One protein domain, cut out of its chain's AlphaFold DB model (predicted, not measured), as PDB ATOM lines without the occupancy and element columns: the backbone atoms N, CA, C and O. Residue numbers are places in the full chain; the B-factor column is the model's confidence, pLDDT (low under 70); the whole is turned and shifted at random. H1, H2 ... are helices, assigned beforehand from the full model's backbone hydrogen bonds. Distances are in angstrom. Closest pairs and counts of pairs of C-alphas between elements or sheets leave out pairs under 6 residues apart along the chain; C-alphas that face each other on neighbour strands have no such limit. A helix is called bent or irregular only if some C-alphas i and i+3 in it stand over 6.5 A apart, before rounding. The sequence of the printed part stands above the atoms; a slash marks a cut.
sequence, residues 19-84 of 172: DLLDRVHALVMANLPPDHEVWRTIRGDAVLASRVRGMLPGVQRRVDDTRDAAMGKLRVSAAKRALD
ATOM      1  N   ASP A  19     200.739 189.411 183.015       91.19
ATOM      2  CA  ASP A  19     200.411 190.639 183.757       91.19
ATOM      3  C   ASP A  19     201.308 190.835 184.983       91.19
ATOM      4  O   ASP A  19     201.722 191.954 185.301       91.19
ATOM      5  N   LEU A  20     201.603 189.749 185.699       92.25
ATOM      6  CA  LEU A  20     202.518 189.777 186.828       92.25
ATOM      7  C   LEU A  20     203.932 190.120 186.364       92.25
ATOM      8  O   LEU A  20     204.600 190.926 187.009       92.25
ATOM      9  N   LEU A  21     204.385 189.549 185.253       93.62
ATOM     10  CA  LEU A  21     205.708 189.815 184.711       93.62
ATOM     11  C   LEU A  21     205.873 191.286 184.295       93.62
ATOM     12  O   LEU A  21     206.884 191.896 184.642       93.62
ATOM     13  N   ASP A  22     204.872 191.886 183.648       93.00
ATOM     14  CA  ASP A  22     204.870 193.313 183.302       93.00
ATOM     15  C   ASP A  22     204.877 194.220 184.542       93.00
ATOM     16  O   ASP A  22     205.640 195.189 184.618       93.00
ATOM     17  N   ARG A  23     204.098 193.873 185.573       92.31
ATOM     18  CA  ARG A  23     204.087 194.600 186.855       92.31
ATOM     19  C   ARG A  23     205.424 194.500 187.589       92.31
ATOM     20  O   ARG A  23     205.909 195.508 188.102       92.31
ATOM     21  N   VAL A  24     206.041 193.316 187.614       92.75
ATOM     22  CA  VAL A  24     207.370 193.108 188.214       92.75
ATOM     23  C   VAL A  24     208.441 193.836 187.402       92.75
ATOM     24  O   VAL A  24     209.322 194.456 187.989       92.75
ATOM     25  N   HIS A  25     208.358 193.840 186.072       92.88
ATOM     26  CA  HIS A  25     209.264 194.621 185.229       92.88
ATOM     27  C   HIS A  25     209.170 196.121 185.552       92.88
ATOM     28  O   HIS A  25     210.195 196.758 185.801       92.88
ATOM     29  N   ALA A  26     207.957 196.676 185.646       92.12
ATOM     30  CA  ALA A  26     207.747 198.069 186.045       92.12
ATOM     31  C   ALA A  26     208.291 198.367 187.456       92.12
ATOM     32  O   ALA A  26     208.911 199.410 187.667       92.12
ATOM     33  N   LEU A  27     208.121 197.438 188.402       91.38
ATOM     34  CA  LEU A  27     208.672 197.544 189.756       91.38
ATOM     35  C   LEU A  27     210.209 197.582 189.757       91.38
ATOM     36  O   LEU A  27     210.812 198.398 190.452       91.38
ATOM     37  N   VAL A  28     210.854 196.731 188.955       91.50
ATOM     38  CA  VAL A  28     212.319 196.707 188.809       91.50
ATOM     39  C   VAL A  28     212.823 197.992 188.147       91.50
ATOM     40  O   VAL A  28     213.829 198.555 188.580       91.50
ATOM     41  N   MET A  29     212.120 198.497 187.130       90.44
ATOM     42  CA  MET A  29     212.486 199.749 186.460       90.44
ATOM     43  C   MET A  29     212.298 200.982 187.343       90.44
ATOM     44  O   MET A  29     213.055 201.939 187.195       90.44
ATOM     45  N   ALA A  30     211.366 200.939 188.297       90.56
ATOM     46  CA  ALA A  30     211.205 201.984 189.305       90.56
ATOM     47  C   ALA A  30     212.408 202.093 190.265       90.56
ATOM     48  O   ALA A  30     212.534 203.106 190.946       90.56
ATOM     49  N   ASN A  31     213.297 201.085 190.302       90.12
ATOM     50  CA  ASN A  31     214.539 201.081 191.083       90.12
ATOM     51  C   ASN A  31     214.329 201.483 192.556       90.12
ATOM     52  O   ASN A  31     215.040 202.330 193.100       90.12
ATOM     53  N   LEU A  32     213.312 200.894 193.187       88.69
ATOM     54  CA  LEU A  32     212.966 201.200 194.572       88.69
ATOM     55  C   LEU A  32     214.048 200.683 195.539       88.69
ATOM     56  O   LEU A  32     214.545 199.567 195.347       88.69
ATOM     57  N   PRO A  33     214.375 201.439 196.604       86.62
ATOM     58  CA  PRO A  33     215.332 201.005 197.620       86.62
ATOM     59  C   PRO A  33     214.837 199.744 198.350       86.62
ATOM     60  O   PRO A  33     213.631 199.563 198.488       86.62
ATOM     61  N   PRO A  34     215.726 198.881 198.871       84.94
ATOM     62  CA  PRO A  34     215.348 197.594 199.477       84.94
ATOM     63  C   PRO A  34     214.440 197.720 200.716       84.94
ATOM     64  O   PRO A  34     213.669 196.809 201.022       84.94
ATOM     65  N   ASP A  35     214.491 198.862 201.404       84.50
ATOM     66  CA  ASP A  35     213.663 199.184 202.573       84.50
ATOM     67  C   ASP A  35     212.292 199.782 202.242       84.50
ATOM     68  O   ASP A  35     211.516 200.088 203.148       84.50
ATOM     69  N   HIS A  36     211.968 199.930 200.957       88.81
ATOM     70  CA  HIS A  36     210.686 200.474 200.529       88.81
ATOM     71  C   HIS A  36     209.514 199.610 201.027       88.81
ATOM     72  O   HIS A  36     209.586 198.376 201.037       88.81
ATOM     73  N   GLU A  37     208.398 200.252 201.380       89.38
ATOM     74  CA  GLU A  37     207.174 199.599 201.882       89.38
ATOM     75  C   GLU A  37     206.668 198.475 200.962       89.38
ATOM     76  O   GLU A  37     206.178 197.445 201.421       89.38
ATOM     77  N   VAL A  38     206.871 198.638 199.653       90.12
ATOM     78  CA  VAL A  38     206.511 197.671 198.612       90.12
ATOM     79  C   VAL A  38     207.294 196.370 198.785       90.12
ATOM     80  O   VAL A  38     206.699 195.295 198.822       90.12
ATOM     81  N   TRP A  39     208.613 196.446 198.975       91.00
ATOM     82  CA  TRP A  39     209.438 195.259 199.213       91.00
ATOM     83  C   TRP A  39     209.163 194.629 200.577       91.00
ATOM     84  O   TRP A  39     209.232 193.408 200.700       91.00
ATOM     85  N   ARG A  40     208.822 195.422 201.602       88.88
ATOM     86  CA  ARG A  40     208.384 194.890 202.908       88.88
ATOM     87  C   ARG A  40     207.060 194.136 202.794       88.88
ATOM     88  O   ARG A  40     206.961 193.025 203.300       88.88
ATOM     89  N   THR A  41     206.096 194.690 202.064       90.75
ATOM     90  CA  THR A  41     204.796 194.054 201.802       90.75
ATOM     91  C   THR A  41     204.970 192.740 201.044       90.75
ATOM     92  O   THR A  41     204.418 191.722 201.449       90.75
ATOM     93  N   ILE A  42     205.785 192.734 199.981       90.81
ATOM     94  CA  ILE A  42     206.046 191.518 199.199       90.81
ATOM     95  C   ILE A  42     206.768 190.466 200.050       90.81
ATOM     96  O   ILE A  42     206.407 189.299 199.982       90.81
ATOM     97  N   ARG A  43     207.755 190.853 200.872       89.38
ATOM     98  CA  ARG A  43     208.445 189.926 201.788       89.38
ATOM     99  C   ARG A  43     207.536 189.372 202.886       89.38
ATOM    100  O   ARG A  43     207.751 188.244 203.314       89.38
ATOM    101  N   GLY A  44     206.547 190.149 203.327       88.44
ATOM    102  CA  GLY A  44     205.564 189.730 204.326       88.44
ATOM    103  C   GLY A  44     204.618 188.625 203.842       88.44
ATOM    104  O   GLY A  44     204.071 187.900 204.668       88.44
ATOM    105  N   ASP A  45     204.456 188.450 202.527       89.50
ATOM    106  CA  ASP A  45     203.647 187.381 201.933       89.50
ATOM    107  C   ASP A  45     204.536 186.368 201.189       89.50
ATOM    108  O   ASP A  45     205.056 186.629 200.101       89.50
ATOM    109  N   ALA A  46     204.692 185.171 201.759       87.50
ATOM    110  CA  ALA A  46     205.564 184.129 201.212       87.50
ATOM    111  C   ALA A  46     205.148 183.640 199.809       87.50
ATOM    112  O   ALA A  46     206.008 183.277 198.997       87.50
ATOM    113  N   VAL A  47     203.845 183.638 199.505       90.50
ATOM    114  CA  VAL A  47     203.319 183.202 198.204       90.50
ATOM    115  C   VAL A  47     203.674 184.242 197.151       90.50
ATOM    116  O   VAL A  47     204.237 183.905 196.104       90.50
ATOM    117  N   LEU A  48     203.411 185.515 197.451       90.56
ATOM    118  CA  LEU A  48     203.732 186.617 196.555       90.56
ATOM    119  C   LEU A  48     205.247 186.735 196.339       90.56
ATOM    120  O   LEU A  48     205.687 186.828 195.192       90.56
ATOM    121  N   ALA A  49     206.053 186.645 197.401       91.00
ATOM    122  CA  ALA A  49     207.512 186.661 197.307       91.00
ATOM    123  C   ALA A  49     208.046 185.553 196.386       91.00
ATOM    124  O   ALA A  49     208.875 185.817 195.513       91.00
ATOM    125  N   SER A  50     207.551 184.321 196.540       90.25
ATOM    126  CA  SER A  50     207.955 183.181 195.706       90.25
ATOM    127  C   SER A  50     207.596 183.401 194.237       90.25
ATOM    128  O   SER A  50     208.411 183.155 193.345       90.25
ATOM    129  N   ARG A  51     206.398 183.936 193.981       91.19
ATOM    130  CA  ARG A  51     205.919 184.221 192.629       91.19
ATOM    131  C   ARG A  51     206.744 185.313 191.954       91.19
ATOM    132  O   ARG A  51     207.215 185.118 190.839       91.19
ATOM    133  N   VAL A  52     207.000 186.419 192.654       92.19
ATOM    134  CA  VAL A  52     207.845 187.516 192.157       92.19
ATOM    135  C   VAL A  52     209.264 187.015 191.875       92.19
ATOM    136  O   VAL A  52     209.791 187.282 190.797       92.19
ATOM    137  N   ARG A  53     209.863 186.219 192.774       91.56
ATOM    138  CA  ARG A  53     211.181 185.594 192.543       91.56
ATOM    139  C   ARG A  53     211.202 184.733 191.278       91.56
ATOM    140  O   ARG A  53     212.171 184.805 190.526       91.56
ATOM    141  N   GLY A  54     210.136 183.974 191.024       91.62
ATOM    142  CA  GLY A  54     209.974 183.171 189.811       91.62
ATOM    143  C   GLY A  54     209.865 183.993 188.521       91.62
ATOM    144  O   GLY A  54     210.255 183.507 187.464       91.62
ATOM    145  N   MET A  55     209.395 185.244 188.594       94.12
ATOM    146  CA  MET A  55     209.258 186.134 187.431       94.12
ATOM    147  C   MET A  55     210.541 186.914 187.098       94.12
ATOM    148  O   MET A  55     210.746 187.299 185.946       94.12
ATOM    149  N   LEU A  56     211.448 187.119 188.063       93.38
ATOM    150  CA  LEU A  56     212.697 187.876 187.857       93.38
ATOM    151  C   LEU A  56     213.590 187.353 186.714       93.38
ATOM    152  O   LEU A  56     214.180 188.182 186.024       93.38
ATOM    153  N   PRO A  57     213.723 186.033 186.460       91.50
ATOM    154  CA  PRO A  57     214.443 185.536 185.289       91.50
ATOM    155  C   PRO A  57     213.814 185.962 183.956       91.50
ATOM    156  O   PRO A  57     214.543 186.238 183.008       91.50
ATOM    157  N   GLY A  58     212.483 186.045 183.870       92.38
ATOM    158  CA  GLY A  58     211.806 186.531 182.666       92.38
ATOM    159  C   GLY A  58     211.978 188.041 182.480       92.38
ATOM    160  O   GLY A  58     212.242 188.503 181.374       92.38
ATOM    161  N   VAL A  59     211.958 188.802 183.579       92.44
ATOM    162  CA  VAL A  59     212.286 190.239 183.579       92.44
ATOM    163  C   VAL A  59     213.736 190.483 183.151       92.44
ATOM    164  O   VAL A  59     213.992 191.387 182.363       92.44
ATOM    165  N   GLN A  60     214.680 189.652 183.608       92.62
ATOM    166  CA  GLN A  60     216.085 189.722 183.198       92.62
ATOM    167  C   GLN A  60     216.244 189.577 181.681       92.62
ATOM    168  O   GLN A  60     216.977 190.353 181.081       92.62
ATOM    169  N   ARG A  61     215.528 188.628 181.061       92.50
ATOM    170  CA  ARG A  61     215.550 188.447 179.602       92.50
ATOM    171  C   ARG A  61     215.023 189.679 178.874       92.50
ATOM    172  O   ARG A  61     215.698 190.179 177.989       92.50
ATOM    173  N   ARG A  62     213.873 190.219 179.306       91.06
ATOM    174  CA  ARG A  62     213.296 191.441 178.711       91.06
ATOM    175  C   ARG A  62     214.257 192.629 178.781       91.06
ATOM    176  O   ARG A  62     214.302 193.435 177.864       91.06
ATOM    177  N   VAL A  63     215.020 192.733 179.864       90.81
ATOM    178  CA  VAL A  63     216.030 193.774 180.059       90.81
ATOM    179  C   VAL A  63     217.263 193.572 179.181       90.81
ATOM    180  O   VAL A  63     217.819 194.556 178.695       90.81
ATOM    181  N   ASP A  64     217.710 192.331 179.002       88.38
ATOM    182  CA  ASP A  64     218.925 192.020 178.244       88.38
ATOM    183  C   ASP A  64     218.815 192.434 176.770       88.38
ATOM    184  O   ASP A  64     219.824 192.794 176.168       88.38
ATOM    185  N   ASP A  65     217.594 192.477 176.233       85.25
ATOM    186  CA  ASP A  65     217.296 192.937 174.873       85.25
ATOM    187  C   ASP A  65     217.202 194.474 174.740       85.25
ATOM    188  O   ASP A  65     217.003 195.002 173.644       85.25
ATOM    189  N   THR A  66     217.344 195.227 175.837       85.06
ATOM    190  CA  THR A  66     217.266 196.699 175.826       85.06
ATOM    191  C   THR A  66     218.640 197.363 175.772       85.06
ATOM    192  O   THR A  66     219.647 196.821 176.225       85.06
ATOM    193  N   ARG A  67     218.681 198.609 175.277       84.88
ATOM    194  CA  ARG A  67     219.899 199.443 175.231       84.88
ATOM    195  C   ARG A  67     220.579 199.591 176.601       84.88
ATOM    196  O   ARG A  67     221.796 199.725 176.664       84.88
ATOM    197  N   ASP A  68     219.799 199.519 177.677       87.62
ATOM    198  CA  ASP A  68     220.243 199.672 179.064       87.62
ATOM    199  C   ASP A  68     220.399 198.328 179.792       87.62
ATOM    200  O   ASP A  68     220.237 198.256 181.014       87.62
ATOM    201  N   ALA A  69     220.739 197.258 179.062       90.44
ATOM    202  CA  ALA A  69     220.879 195.909 179.608       90.44
ATOM    203  C   ALA A  69     221.715 195.878 180.894       90.44
ATOM    204  O   ALA A  69     221.265 195.340 181.902       90.44
ATOM    205  N   ALA A  70     222.892 196.520 180.911       90.44
ATOM    206  CA  ALA A  70     223.769 196.574 182.084       90.44
ATOM    207  C   ALA A  70     223.077 197.183 183.318       90.44
ATOM    208  O   ALA A  70     223.108 196.596 184.402       90.44
ATOM    209  N   MET A  71     222.397 198.320 183.145       91.12
ATOM    210  CA  MET A  71     221.654 198.974 184.224       91.12
ATOM    211  C   MET A  71     220.472 198.134 184.680       91.12
ATOM    212  O   MET A  71     220.214 198.024 185.878       91.12
ATOM    213  N   GLY A  72     219.767 197.495 183.756       90.06
ATOM    214  CA  GLY A  72     218.677 196.622 184.136       90.06
ATOM    215  C   GLY A  72     219.158 195.347 184.847       90.06
ATOM    216  O   GLY A  72     218.499 194.942 185.799       90.06
ATOM    217  N   LYS A  73     220.329 194.767 184.516       90.88
ATOM    218  CA  LYS A  73     220.919 193.659 185.309       90.88
ATOM    219  C   LYS A  73     221.173 194.087 186.753       90.88
ATOM    220  O   LYS A  73     220.898 193.322 187.682       90.88
ATOM    221  N   LEU A  74     221.681 195.307 186.952       92.62
ATOM    222  CA  LEU A  74     221.900 195.878 188.284       92.62
ATOM    223  C   LEU A  74     220.576 196.045 189.034       92.62
ATOM    224  O   LEU A  74     220.476 195.615 190.182       92.62
ATOM    225  N   ARG A  75     219.538 196.572 188.375       93.25
ATOM    226  CA  ARG A  75     218.193 196.724 188.960       93.25
ATOM    227  C   ARG A  75     217.556 195.379 189.314       93.25
ATOM    228  O   ARG A  75     217.030 195.226 190.412       93.25
ATOM    229  N   VAL A  76     217.648 194.375 188.439       92.56
ATOM    230  CA  VAL A  76     217.158 193.012 188.721       92.56
ATOM    231  C   VAL A  76     217.926 192.395 189.891       92.56
ATOM    232  O   VAL A  76     217.330 191.752 190.752       92.56
ATOM    233  N   SER A  77     219.241 192.607 189.964       90.50
ATOM    234  CA  SER A  77     220.063 192.130 191.082       90.50
ATOM    235  C   SER A  77     219.695 192.819 192.398       90.50
ATOM    236  O   SER A  77     219.614 192.155 193.431       90.50
ATOM    237  N   ALA A  78     219.412 194.123 192.368       90.69
ATOM    238  CA  ALA A  78     218.914 194.868 193.520       90.69
ATOM    239  C   ALA A  78     217.538 194.356 193.973       90.69
ATOM    240  O   ALA A  78     217.348 194.100 195.158       90.69
ATOM    241  N   ALA A  79     216.619 194.101 193.038       91.31
ATOM    242  CA  ALA A  79     215.311 193.514 193.329       91.31
ATOM    243  C   ALA A  79     215.421 192.106 193.941       91.31
ATOM    244  O   ALA A  79     214.741 191.798 194.917       91.31
ATOM    245  N   LYS A  80     216.323 191.258 193.423       90.38
ATOM    246  CA  LYS A  80     216.620 189.943 194.019       90.38
ATOM    247  C   LYS A  80     217.105 190.078 195.462       90.38
ATOM    248  O   LYS A  80     216.614 189.356 196.320       90.38
ATOM    249  N   ARG A  81     218.021 191.015 195.733       89.19
ATOM    250  CA  ARG A  81     218.524 191.292 197.090       89.19
ATOM    251  C   ARG A  81     217.439 191.833 198.017       89.19
ATOM    252  O   ARG A  81     217.385 191.422 199.165       89.19
ATOM    253  N   ALA A  82     216.565 192.709 197.525       88.38
ATOM    254  CA  ALA A  82     215.450 193.249 198.304       88.38
ATOM    255  C   ALA A  82     214.429 192.171 198.706       88.38
ATOM    256  O   ALA A  82     213.745 192.317 199.716       88.38
ATOM    257  N   LEU A  83     214.328 191.096 197.918       86.31
ATOM    258  CA  LEU A  83     213.470 189.946 198.196       86.31
ATOM    259  C   LEU A  83     214.153 188.862 199.024       86.31
ATOM    260  O   LEU A  83     213.438 188.019 199.563       86.31
ATOM    261  N   ASP A  84     215.482 188.825 199.092       81.56
ATOM    262  CA  ASP A  84     216.197 187.878 199.946       81.56
ATOM    263  C   ASP A  84     215.878 188.220 201.413       81.56
ATOM    264  O   ASP A  84     215.876 189.402 201.783       81.56
TER     265      ASP A  84
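This is residues 19 to 84 of the 172 residues of an uncharacterized protein of Gandjariella thermophila (UniProt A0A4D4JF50). What shape does the backbone make? H1 crosses one face of a long helical hairpin, whose two sides are the bent helix H3 and the helix H4, while the short helix H2 bridges the hairpin's open end, where H3 begins and H4 ends. What is it built of? The 66 printed residues have four named helices, in the order H1, H2, H3, H4, and no named strand, and the class is all helix. The whole is compact, with a radius of gyration of the C-alphas of 11.0 A, and its outline is elongated, spanning 34 by 22 by 17 A.

How does H1, residues 19 to 29, stand to H4, residues 69 to 83? They touch and are about perpendicular at 75 degrees, the closest C-alphas being those of Val 28 and Arg 75, 5.9 A apart. How does H3, residues 46 to 64, run? By its hydrogen bonds it was assigned as one helix, but it is bent, with C-alphas 54 and 57 6.8 A apart; its arms H3a, residues 46 to 54, and H3b, residues 57 to 64, stand at a steep tilt of 40 degrees. H1 touches H3b at a steep tilt of 53 degrees, with the C-alphas of His 25 and Val 59 closest at 5.6 A. What does H2, residues 37 to 44, touch? With H3a it only just touches, with 3 pairs of C-alphas within 8 A, and only at the corner, Ile 42 and Ala 49 having the closest C-alphas at 5.4 A. H4 touches H2 with residues 82 to 83 alone, the C-alphas of Arg 43 and Leu 83 being closest at 6.2 A; H2 and H3b are apart. How does H4 meet the two arms? H3b and H4 form a helical hairpin at a shallow tilt of 26 degrees, opposite ways, with the C-alphas of Val 63 and Ala 69 closest at 5.3 A. H3a and H4 only just touch, with 3 pairs of C-alphas within 8 A, the closest being those of Ala 49 and Leu 83 at 6.9 A. In H1, H2, H3a, H3b and H4 every O i to N i+4 pair is within hydrogen-bond range.

Where does H1 begin? C-alpha 19 is at (200.411, 190.639, 183.757), and H1 measures 15.4 A from first to last C-alpha. How long are H2 and the arms? H2 measures 10.3 A, H3a 12.3 A and H3b 10.6 A. Where does H4 end? It runs 20.9 A to C-alpha 83 at (213.470, 189.946, 198.196).

How far does it reach? The two C-alphas farthest apart, those of Gly 44 and Arg 67, are 33.9 A apart. Is the printed part whole? It has no cut; the links H2 to H3 and H3 to H4 are tight, and H1 to H2 is short. Is confidence low anywhere? The mean pLDDT of the printed part is 90.2, and no printed residue is under 70.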